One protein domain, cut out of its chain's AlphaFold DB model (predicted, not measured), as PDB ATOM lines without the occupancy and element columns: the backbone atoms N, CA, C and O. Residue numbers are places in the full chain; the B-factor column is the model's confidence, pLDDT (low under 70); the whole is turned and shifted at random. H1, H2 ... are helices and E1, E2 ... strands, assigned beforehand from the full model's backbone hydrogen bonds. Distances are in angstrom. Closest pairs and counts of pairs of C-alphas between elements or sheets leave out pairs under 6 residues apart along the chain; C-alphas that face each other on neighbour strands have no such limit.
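AT A GLANCE: This is residues 189 to 252 of the 253 residues of a protein of Sphingobacteriales bacterium (UniProt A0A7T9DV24). What does one see first? A long helix, H1, lies along one face of a small, strongly twisted sheet of three strands, packed over E3 and E2, while H2, a helix of four residues, only grazes the sheet. What is it made of? The printed part has 64 residues, with three named strands and two named helices in the order E1, H1, E2, E3, H2; the sheet runs E1, E3, E2, all antiparallel, and the class is mixed, helices and strands. What is its outline? It is compact, with a radius of gyration of the C-alphas of 11.7 A, yet elongated, spanning 32 by 19 by 14 A.

HOW THE PARTS SIT: How is the first strand paired? E1, residues 189 to 194, is an edge strand, antiparallel to the inner strand E3, residues 234 to 241, with 152 degrees between their directions. N 190 and O 239, 2.9 A apart, are within hydrogen-bond range. How does the long helix stand? H1, residues 199 to 212, is on the sheet at a height of 8.5 A, in two layers, a helix on one face of a sheet; it lies over E3 and E2, residues 222 to 229, and runs along the strands, at 1 degrees to E2 on the local plane. The closest C-alphas of H1 and E2 are those of Gly 202 and Ala 226, 5.1 A apart. How do the later strands join? E2, the other edge strand, bends by 51 degrees at residue 226 and forms a hairpin with E3, antiparallel at 157 degrees, with N 223 and O 240 within hydrogen-bond range at 2.8 A. E1, H1 and E2 make a split strand-helix-strand unit, two strands running the same way with E3 between them in the sheet, and its crossover is right-handed. What of the last helix and the helix backbones? H2, residues 249 to 252, only grazes the sheet and is apart from H1; the closest C-alphas of H2 and E2 are those of Val 252 and Ser 222, 7.6 A apart. In H1 every O i to N i+4 pair is within hydrogen-bond range; H2 is too short for such a pair, and its one O i to N i+3 pair is within range.

IN THESE COORDINATES: Where do the elements begin and end? E1 begins at C-alpha 189, (38.741, -15.409, 32.972), and H2 ends at C-alpha 252, (40.666, -23.059, 41.115). How long are the longer ones? From first to last C-alpha H1 measures 20.0 A, E2 20.7 A and E3 21.5 A.

THE WHOLE: How far does it reach? The two C-alphas farthest apart are those of Thr 215 and Ala 231, at 34.5 A. Are there cuts or long links? The printed part has no cut, and no link is long. Is confidence low anywhere? The mean pLDDT of the printed part is 91.7, and no printed residue is under 70.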
ATOM      1  N   ALA A 189      37.481 -16.057  32.636       85.25
ATOM      2  CA  ALA A 189      38.741 -15.409  32.972       85.25
ATOM      3  C   ALA A 189      38.659 -14.971  34.440       85.25
ATOM      4  O   ALA A 189      37.860 -14.102  34.785       85.25
ATOM      5  N   TYR A 190      39.426 -15.623  35.308       89.75
ATOM      6  CA  TYR A 190      39.369 -15.431  36.754       89.75
ATOM      7  C   TYR A 190      40.766 -15.153  37.305       89.75
ATOM      8  O   TYR A 190      41.678 -15.963  37.133       89.75
ATOM      9  N   ASN A 191      40.934 -14.013  37.977       90.06
ATOM     10  CA  ASN A 191      42.224 -13.589  38.512       90.06
ATOM     11  C   ASN A 191      42.215 -13.656  40.036       90.06
ATOM     12  O   ASN A 191      41.312 -13.120  40.678       90.06
ATOM     13  N   VAL A 192      43.260 -14.251  40.611       93.44
ATOM     14  CA  VAL A 192      43.497 -14.254  42.058       93.44
ATOM     15  C   VAL A 192      44.628 -13.284  42.377       93.44
ATOM     16  O   VAL A 192      45.761 -13.469  41.926       93.44
ATOM     17  N   ASN A 193      44.321 -12.245  43.156       95.06
ATOM     18  CA  ASN A 193      45.305 -11.268  43.617       95.06
ATOM     19  C   ASN A 193      46.150 -11.869  44.739       95.06
ATOM     20  O   ASN A 193      45.617 -12.357  45.735       95.06
ATOM     21  N   LEU A 194      47.470 -11.791  44.602       96.06
ATOM     22  CA  LEU A 194      48.406 -12.176  45.648       96.06
ATOM     23  C   LEU A 194      48.848 -10.934  46.416       96.06
ATOM     24  O   LEU A 194      49.127  -9.896  45.821       96.06
ATOM     25  N   GLN A 195      48.994 -11.047  47.735       95.75
ATOM     26  CA  GLN A 195      49.519  -9.966  48.574       95.75
ATOM     27  C   GLN A 195      51.057  -9.873  48.469       95.75
ATOM     28  O   GLN A 195      51.781  -9.993  49.453       95.75
ATOM     29  N   THR A 196      51.570  -9.722  47.249       96.31
ATOM     30  CA  THR A 196      52.996  -9.568  46.943       96.31
ATOM     31  C   THR A 196      53.186  -8.836  45.617       96.31
ATOM     32  O   THR A 196      52.341  -8.921  44.726       96.31
ATOM     33  N   THR A 197      54.317  -8.152  45.470       96.56
ATOM     34  CA  THR A 197      54.803  -7.591  44.200       96.56
ATOM     35  C   THR A 197      55.868  -8.477  43.541       96.56
ATOM     36  O   THR A 197      56.278  -8.211  42.413       96.56
ATOM     37  N   ASP A 198      56.310  -9.545  44.216       96.38
ATOM     38  CA  ASP A 198      57.332 -10.462  43.711       96.38
ATOM     39  C   ASP A 198      56.743 -11.453  42.697       96.38
ATOM     40  O   ASP A 198      56.075 -12.435  43.044       96.38
ATOM     41  N   ILE A 199      57.018 -11.198  41.417       95.06
ATOM     42  CA  ILE A 199      56.541 -12.018  40.301       95.06
ATOM     43  C   ILE A 199      57.057 -13.462  40.347       95.06
ATOM     44  O   ILE A 199      56.391 -14.361  39.827       95.06
ATOM     45  N   GLU A 200      58.196 -13.729  40.989       97.06
ATOM     46  CA  GLU A 200      58.739 -15.084  41.092       97.06
ATOM     47  C   GLU A 200      57.868 -15.974  41.983       97.06
ATOM     48  O   GLU A 200      57.734 -17.172  41.718       97.06
ATOM     49  N   ILE A 201      57.184 -15.399  42.979       96.56
ATOM     50  CA  ILE A 201      56.169 -16.114  43.767       96.56
ATOM     51  C   ILE A 201      54.998 -16.515  42.865       96.56
ATOM     52  O   ILE A 201      54.600 -17.682  42.848       96.56
ATOM     53  N   GLY A 202      54.490 -15.580  42.056       96.38
ATOM     54  CA  GLY A 202      53.398 -15.862  41.125       96.38
ATOM     55  C   GLY A 202      53.765 -16.936  40.099       96.38
ATOM     56  O   GLY A 202      53.002 -17.878  39.877       96.38
ATOM     57  N   LYS A 203      54.960 -16.848  39.501       94.88
ATOM     58  CA  LYS A 203      55.453 -17.845  38.537       94.88
ATOM     59  C   LYS A 203      55.548 -19.240  39.150       94.88
ATOM     60  O   LYS A 203      55.178 -20.205  38.479       94.88
ATOM     61  N   LYS A 204      55.999 -19.352  40.407       97.06
ATOM     62  CA  LYS A 204      56.039 -20.622  41.151       97.06
ATOM     63  C   LYS A 204      54.639 -21.198  41.350       97.06
ATOM     64  O   LYS A 204      54.428 -22.359  41.015       97.06
ATOM     65  N   ILE A 205      53.678 -20.390  41.801       95.75
ATOM     66  CA  ILE A 205      52.279 -20.824  41.972       95.75
ATOM     67  C   ILE A 205      51.695 -21.297  40.637       95.75
ATOM     68  O   ILE A 205      51.175 -22.406  40.549       95.75
ATOM     69  N   ALA A 206      51.853 -20.518  39.565       94.06
ATOM     70  CA  ALA A 206      51.366 -20.903  38.242       94.06
ATOM     71  C   ALA A 206      52.046 -22.184  37.715       94.06
ATOM     72  O   ALA A 206      51.423 -22.965  36.995       94.06
ATOM     73  N   ALA A 207      53.317 -22.424  38.053       93.75
ATOM     74  CA  ALA A 207      54.017 -23.657  37.699       93.75
ATOM     75  C   ALA A 207      53.470 -24.875  38.455       93.75
ATOM     76  O   ALA A 207      53.225 -25.899  37.816       93.75
ATOM     77  N   ILE A 208      53.231 -24.748  39.765       95.00
ATOM     78  CA  ILE A 208      52.597 -25.788  40.592       95.00
ATOM     79  C   ILE A 208      51.202 -26.097  40.051       95.00
ATOM     80  O   ILE A 208      50.915 -27.242  39.724       95.00
ATOM     81  N   PHE A 209      50.390 -25.068  39.802       93.75
ATOM     82  CA  PHE A 209      49.056 -25.215  39.221       93.75
ATOM     83  C   PHE A 209      49.076 -26.011  37.905       93.75
ATOM     84  O   PHE A 209      48.278 -26.924  37.690       93.75
ATOM     85  N   ARG A 210      50.023 -25.702  37.006       90.69
ATOM     86  CA  ARG A 210      50.192 -26.434  35.737       90.69
ATOM     87  C   ARG A 210      50.637 -27.884  35.931       90.69
ATOM     88  O   ARG A 210      50.333 -28.706  35.065       90.69
ATOM     89  N   ALA A 211      51.382 -28.189  36.992       92.12
ATOM     90  CA  ALA A 211      51.758 -29.555  37.335       92.12
ATOM     91  C   ALA A 211      50.546 -30.327  37.871       92.12
ATOM     92  O   ALA A 211      50.208 -31.369  37.309       92.12
ATOM     93  N   ASP A 212      49.833 -29.763  38.848       91.88
ATOM     94  CA  ASP A 212      48.667 -30.380  39.491       91.88
ATOM     95  C   ASP A 212      47.557 -30.683  38.489       91.88
ATOM     96  O   ASP A 212      46.980 -31.772  38.502       91.88
ATOM     97  N   ARG A 213      47.329 -29.767  37.540       91.00
ATOM     98  CA  ARG A 213      46.400 -29.931  36.412       91.00
ATOM     99  C   ARG A 213      46.554 -31.260  35.664       91.00
ATOM    100  O   ARG A 213      45.574 -31.758  35.120       91.00
ATOM    101  N   LYS A 214      47.765 -31.819  35.576       88.56
ATOM    102  CA  LYS A 214      48.013 -33.076  34.844       88.56
ATOM    103  C   LYS A 214      47.467 -34.305  35.566       88.56
ATOM    104  O   LYS A 214      47.303 -35.342  34.936       88.56
ATOM    105  N   THR A 215      47.232 -34.192  36.868       92.00
ATOM    106  CA  THR A 215      46.842 -35.304  37.744       92.00
ATOM    107  C   THR A 215      45.519 -35.065  38.468       92.00
ATOM    108  O   THR A 215      44.936 -36.005  38.994       92.00
ATOM    109  N   ASN A 216      45.038 -33.822  38.496       90.94
ATOM    110  CA  ASN A 216      43.800 -33.430  39.149       90.94
ATOM    111  C   ASN A 216      42.742 -33.060  38.103       90.94
ATOM    112  O   ASN A 216      42.786 -31.975  37.517       90.94
ATOM    113  N   GLU A 217      41.766 -33.949  37.918       89.81
ATOM    114  CA  GLU A 217      40.649 -33.778  36.979       89.81
ATOM    115  C   GLU A 217      39.896 -32.456  37.205       89.81
ATOM    116  O   GLU A 217      39.497 -31.792  36.249       89.81
ATOM    117  N   LYS A 218      39.806 -31.990  38.460       90.75
ATOM    118  CA  LYS A 218      39.117 -30.740  38.819       90.75
ATOM    119  C   LYS A 218      39.833 -29.488  38.325       90.75
ATOM    120  O   LYS A 218      39.209 -28.437  38.236       90.75
ATOM    121  N   LEU A 219      41.119 -29.575  37.990       90.69
ATOM    122  CA  LEU A 219      41.909 -28.464  37.447       90.69
ATOM    123  C   LEU A 219      42.203 -28.633  35.952       90.69
ATOM    124  O   LEU A 219      42.696 -27.699  35.315       90.69
ATOM    125  N   GLN A 220      41.891 -29.793  35.364       91.19
ATOM    126  CA  GLN A 220      42.248 -30.156  33.990       91.19
ATOM    127  C   GLN A 220      41.767 -29.134  32.945       91.19
ATOM    128  O   GLN A 220      42.471 -28.876  31.958       91.19
ATOM    129  N   TYR A 221      40.625 -28.492  33.200       89.69
ATOM    130  CA  TYR A 221      39.997 -27.496  32.329       89.69
ATOM    131  C   TYR A 221      40.289 -26.057  32.758       89.69
ATOM    132  O   TYR A 221      39.489 -25.154  32.531       89.69
ATOM    133  N   SER A 222      41.447 -25.818  33.367       90.44
ATOM    134  CA  SER A 222      41.910 -24.478  33.716       90.44
ATOM    135  C   SER A 222      43.364 -24.264  33.291       90.44
ATOM    136  O   SER A 222      44.170 -25.193  33.263       90.44
ATOM    137  N   LYS A 223      43.721 -23.044  32.889       88.69
ATOM    138  CA  LYS A 223      45.095 -22.649  32.530       88.69
ATOM    139  C   LYS A 223      45.488 -21.456  33.384       88.69
ATOM    140  O   LYS A 223      44.699 -20.526  33.461       88.69
ATOM    141  N   ALA A 224      46.692 -21.455  33.954       91.25
ATOM    142  CA  ALA A 224      47.170 -20.375  34.814       91.25
ATOM    143  C   ALA A 224      48.508 -19.788  34.336       91.25
ATOM    144  O   ALA A 224      49.447 -20.523  33.991       91.25
ATOM    145  N   ILE A 225      48.602 -18.459  34.368       90.56
ATOM    146  CA  ILE A 225      49.842 -17.686  34.230       90.56
ATOM    147  C   ILE A 225      49.923 -16.650  35.353       90.56
ATOM    148  O   ILE A 225      48.928 -16.354  36.009       90.56
ATOM    149  N   ALA A 226      51.116 -16.108  35.572       93.50
ATOM    150  CA  ALA A 226      51.334 -15.040  36.533       93.50
ATOM    151  C   ALA A 226      51.834 -13.787  35.821       93.50
ATOM    152  O   ALA A 226      52.659 -13.880  34.912       93.50
ATOM    153  N   TRP A 227      51.361 -12.635  36.278       91.12
ATOM    154  CA  TRP A 227      51.818 -11.323  35.834       91.12
ATOM    155  C   TRP A 227      51.808 -10.328  36.996       91.12
ATOM    156  O   TRP A 227      51.128 -10.537  38.004       91.12
ATOM    157  N   TYR A 228      52.597  -9.265  36.876       90.19
ATOM    158  CA  TYR A 228      52.496  -8.112  37.763       90.19
ATOM    159  C   TYR A 228      51.483  -7.138  37.165       90.19
ATOM    160  O   TYR A 228      51.521  -6.884  35.962       90.19
ATOM    161  N   MET A 229      50.581  -6.621  37.994       86.50
ATOM    162  CA  MET A 229      49.571  -5.659  37.576       86.50
ATOM    163  C   MET A 229      49.790  -4.338  38.294       86.50
ATOM    164  O   MET A 229      49.506  -4.212  39.487       86.50
ATOM    165  N   GLU A 230      50.277  -3.353  37.546       84.06
ATOM    166  CA  GLU A 230      50.638  -2.036  38.071       84.06
ATOM    167  C   GLU A 230      49.431  -1.326  38.698       84.06
ATOM    168  O   GLU A 230      49.525  -0.831  39.818       84.06
ATOM    169  N   ALA A 231      48.260  -1.402  38.054       83.31
ATOM    170  CA  ALA A 231      47.019  -0.797  38.544       83.31
ATOM    171  C   ALA A 231      46.587  -1.259  39.951       83.31
ATOM    172  O   ALA A 231      45.944  -0.502  40.675       83.31
ATOM    173  N   TYR A 232      46.944  -2.485  40.351       86.19
ATOM    174  CA  TYR A 232      46.648  -3.025  41.686       86.19
ATOM    175  C   TYR A 232      47.888  -3.113  42.579       86.19
ATOM    176  O   TYR A 232      47.782  -3.532  43.731       86.19
ATOM    177  N   ASN A 233      49.060  -2.735  42.055       92.81
ATOM    178  CA  ASN A 233      50.365  -2.898  42.684       92.81
ATOM    179  C   ASN A 233      50.551  -4.293  43.313       92.81
ATOM    180  O   ASN A 233      50.978  -4.434  44.462       92.81
ATOM    181  N   CYS A 234      50.181  -5.336  42.572       95.56
ATOM    182  CA  CYS A 234      50.265  -6.710  43.048       95.56
ATOM    183  C   CYS A 234      50.516  -7.694  41.906       95.56
ATOM    184  O   CYS A 234      50.276  -7.416  40.730       95.56
ATOM    185  N   VAL A 235      50.977  -8.887  42.258       95.81
ATOM    186  CA  VAL A 235      51.011 -10.033  41.352       95.81
ATOM    187  C   VAL A 235      49.629 -10.674  41.318       95.81
ATOM    188  O   VAL A 235      48.979 -10.816  42.353       95.81
ATOM    189  N   GLN A 236      49.183 -11.092  40.136       95.44
ATOM    190  CA  GLN A 236      47.970 -11.892  39.988       95.44
ATOM    191  C   GLN A 236      48.284 -13.243  39.358       95.44
ATOM    192  O   GLN A 236      49.133 -13.345  38.466       95.44
ATOM    193  N   ILE A 237      47.542 -14.264  39.783       94.56
ATOM    194  CA  ILE A 237      47.396 -15.510  39.035       94.56
ATOM    195  C   ILE A 237      46.190 -15.343  38.117       94.56
ATOM    196  O   ILE A 237      45.049 -15.392  38.568       94.56
ATOM    197  N   TYR A 238      46.457 -15.114  36.836       89.69
ATOM    198  CA  TYR A 238      45.436 -15.076  35.795       89.69
ATOM    199  C   TYR A 238      45.083 -16.507  35.401       89.69
ATOM    200  O   TYR A 238      45.968 -17.273  34.998       89.69
ATOM    201  N   THR A 239      43.801 -16.864  35.483       90.44
ATOM    202  CA  THR A 239      43.309 -18.186  35.091       90.44
ATOM    203  C   THR A 239      42.255 -18.109  33.991       90.44
ATOM    204  O   THR A 239      41.375 -17.256  34.008       90.44
ATOM    205  N   ASN A 240      42.337 -19.027  33.029       88.81
ATOM    206  CA  ASN A 240      41.282 -19.299  32.055       88.81
ATOM    207  C   ASN A 240      40.672 -20.660  32.378       88.81
ATOM    208  O   ASN A 240      41.328 -21.680  32.159       88.81
ATOM    209  N   ILE A 241      39.433 -20.679  32.860       92.00
ATOM    210  CA  ILE A 241      38.646 -21.890  33.103       92.00
ATOM    211  C   ILE A 241      37.842 -22.178  31.838       92.00
ATOM    212  O   ILE A 241      36.885 -21.472  31.543       92.00
ATOM    213  N   THR A 242      38.250 -23.181  31.065       87.31
ATOM    214  CA  THR A 242      37.676 -23.528  29.754       87.31
ATOM    215  C   THR A 242      36.417 -24.392  29.843       87.31
ATOM    216  O   THR A 242      35.727 -24.554  28.841       87.31
ATOM    217  N   ASP A 243      36.147 -24.981  31.010       88.62
ATOM    218  CA  ASP A 243      34.923 -25.731  31.301       88.62
ATOM    219  C   ASP A 243      34.581 -25.582  32.792       88.62
ATOM    220  O   ASP A 243      35.171 -26.244  33.646       88.62
ATOM    221  N   CYS A 244      33.670 -24.664  33.115       87.44
ATOM    222  CA  CYS A 244      33.307 -24.359  34.500       87.44
ATOM    223  C   CYS A 244      32.402 -25.414  35.153       87.44
ATOM    224  O   CYS A 244      32.247 -25.394  36.374       87.44
ATOM    225  N   GLU A 245      31.823 -26.326  34.368       86.75
ATOM    226  CA  GLU A 245      31.060 -27.465  34.892       86.75
ATOM    227  C   GLU A 245      32.007 -28.524  35.469       86.75
ATOM    228  O   GLU A 245      31.695 -29.148  36.480       86.75
ATOM    229  N   GLN A 246      33.189 -28.680  34.862       89.38
ATOM    230  CA  GLN A 246      34.219 -29.633  35.291       89.38
ATOM    231  C   GLN A 246      35.236 -29.015  36.265       89.38
ATOM    232  O   GLN A 246      35.635 -29.638  37.249       89.38
ATOM    233  N   SER A 247      35.650 -27.771  36.014       90.12
ATOM    234  CA  SER A 247      36.611 -27.023  36.830       90.12
ATOM    235  C   SER A 247      35.943 -25.797  37.449       90.12
ATOM    236  O   SER A 247      36.008 -24.698  36.907       90.12
ATOM    237  N   SER A 248      35.281 -25.967  38.594       90.56
ATOM    238  CA  SER A 248      34.594 -24.850  39.261       90.56
ATOM    239  C   SER A 248      35.577 -23.789  39.776       90.56
ATOM    240  O   SER A 248      36.676 -24.136  40.217       90.56
ATOM    241  N   ILE A 249      35.133 -22.529  39.861       91.38
ATOM    242  CA  ILE A 249      35.913 -21.432  40.467       91.38
ATOM    243  C   ILE A 249      36.394 -21.797  41.881       91.38
ATOM    244  O   ILE A 249      37.533 -21.504  42.223       91.38
ATOM    245  N   PHE A 250      35.568 -22.489  42.678       91.75
ATOM    246  CA  PHE A 250      35.909 -22.882  44.052       91.75
ATOM    247  C   PHE A 250      37.142 -23.789  44.142       91.75
ATOM    248  O   PHE A 250      37.884 -23.695  45.106       91.75
ATOM    249  N   TYR A 251      37.357 -24.672  43.162       88.94
ATOM    250  CA  TYR A 251      38.539 -25.541  43.144       88.94
ATOM    251  C   TYR A 251      39.775 -24.847  42.573       88.94
ATOM    252  O   TYR A 251      40.888 -25.274  42.859       88.94
ATOM    253  N   VAL A 252      39.576 -23.839  41.719       90.19
ATOM    254  CA  VAL A 252      40.666 -23.059  41.115       90.19
ATOM    255  C   VAL A 252      41.226 -22.024  42.096       90.19
ATOM    256  O   VAL A 252      42.416 -21.724  42.013       90.19
TER     257      VAL A 252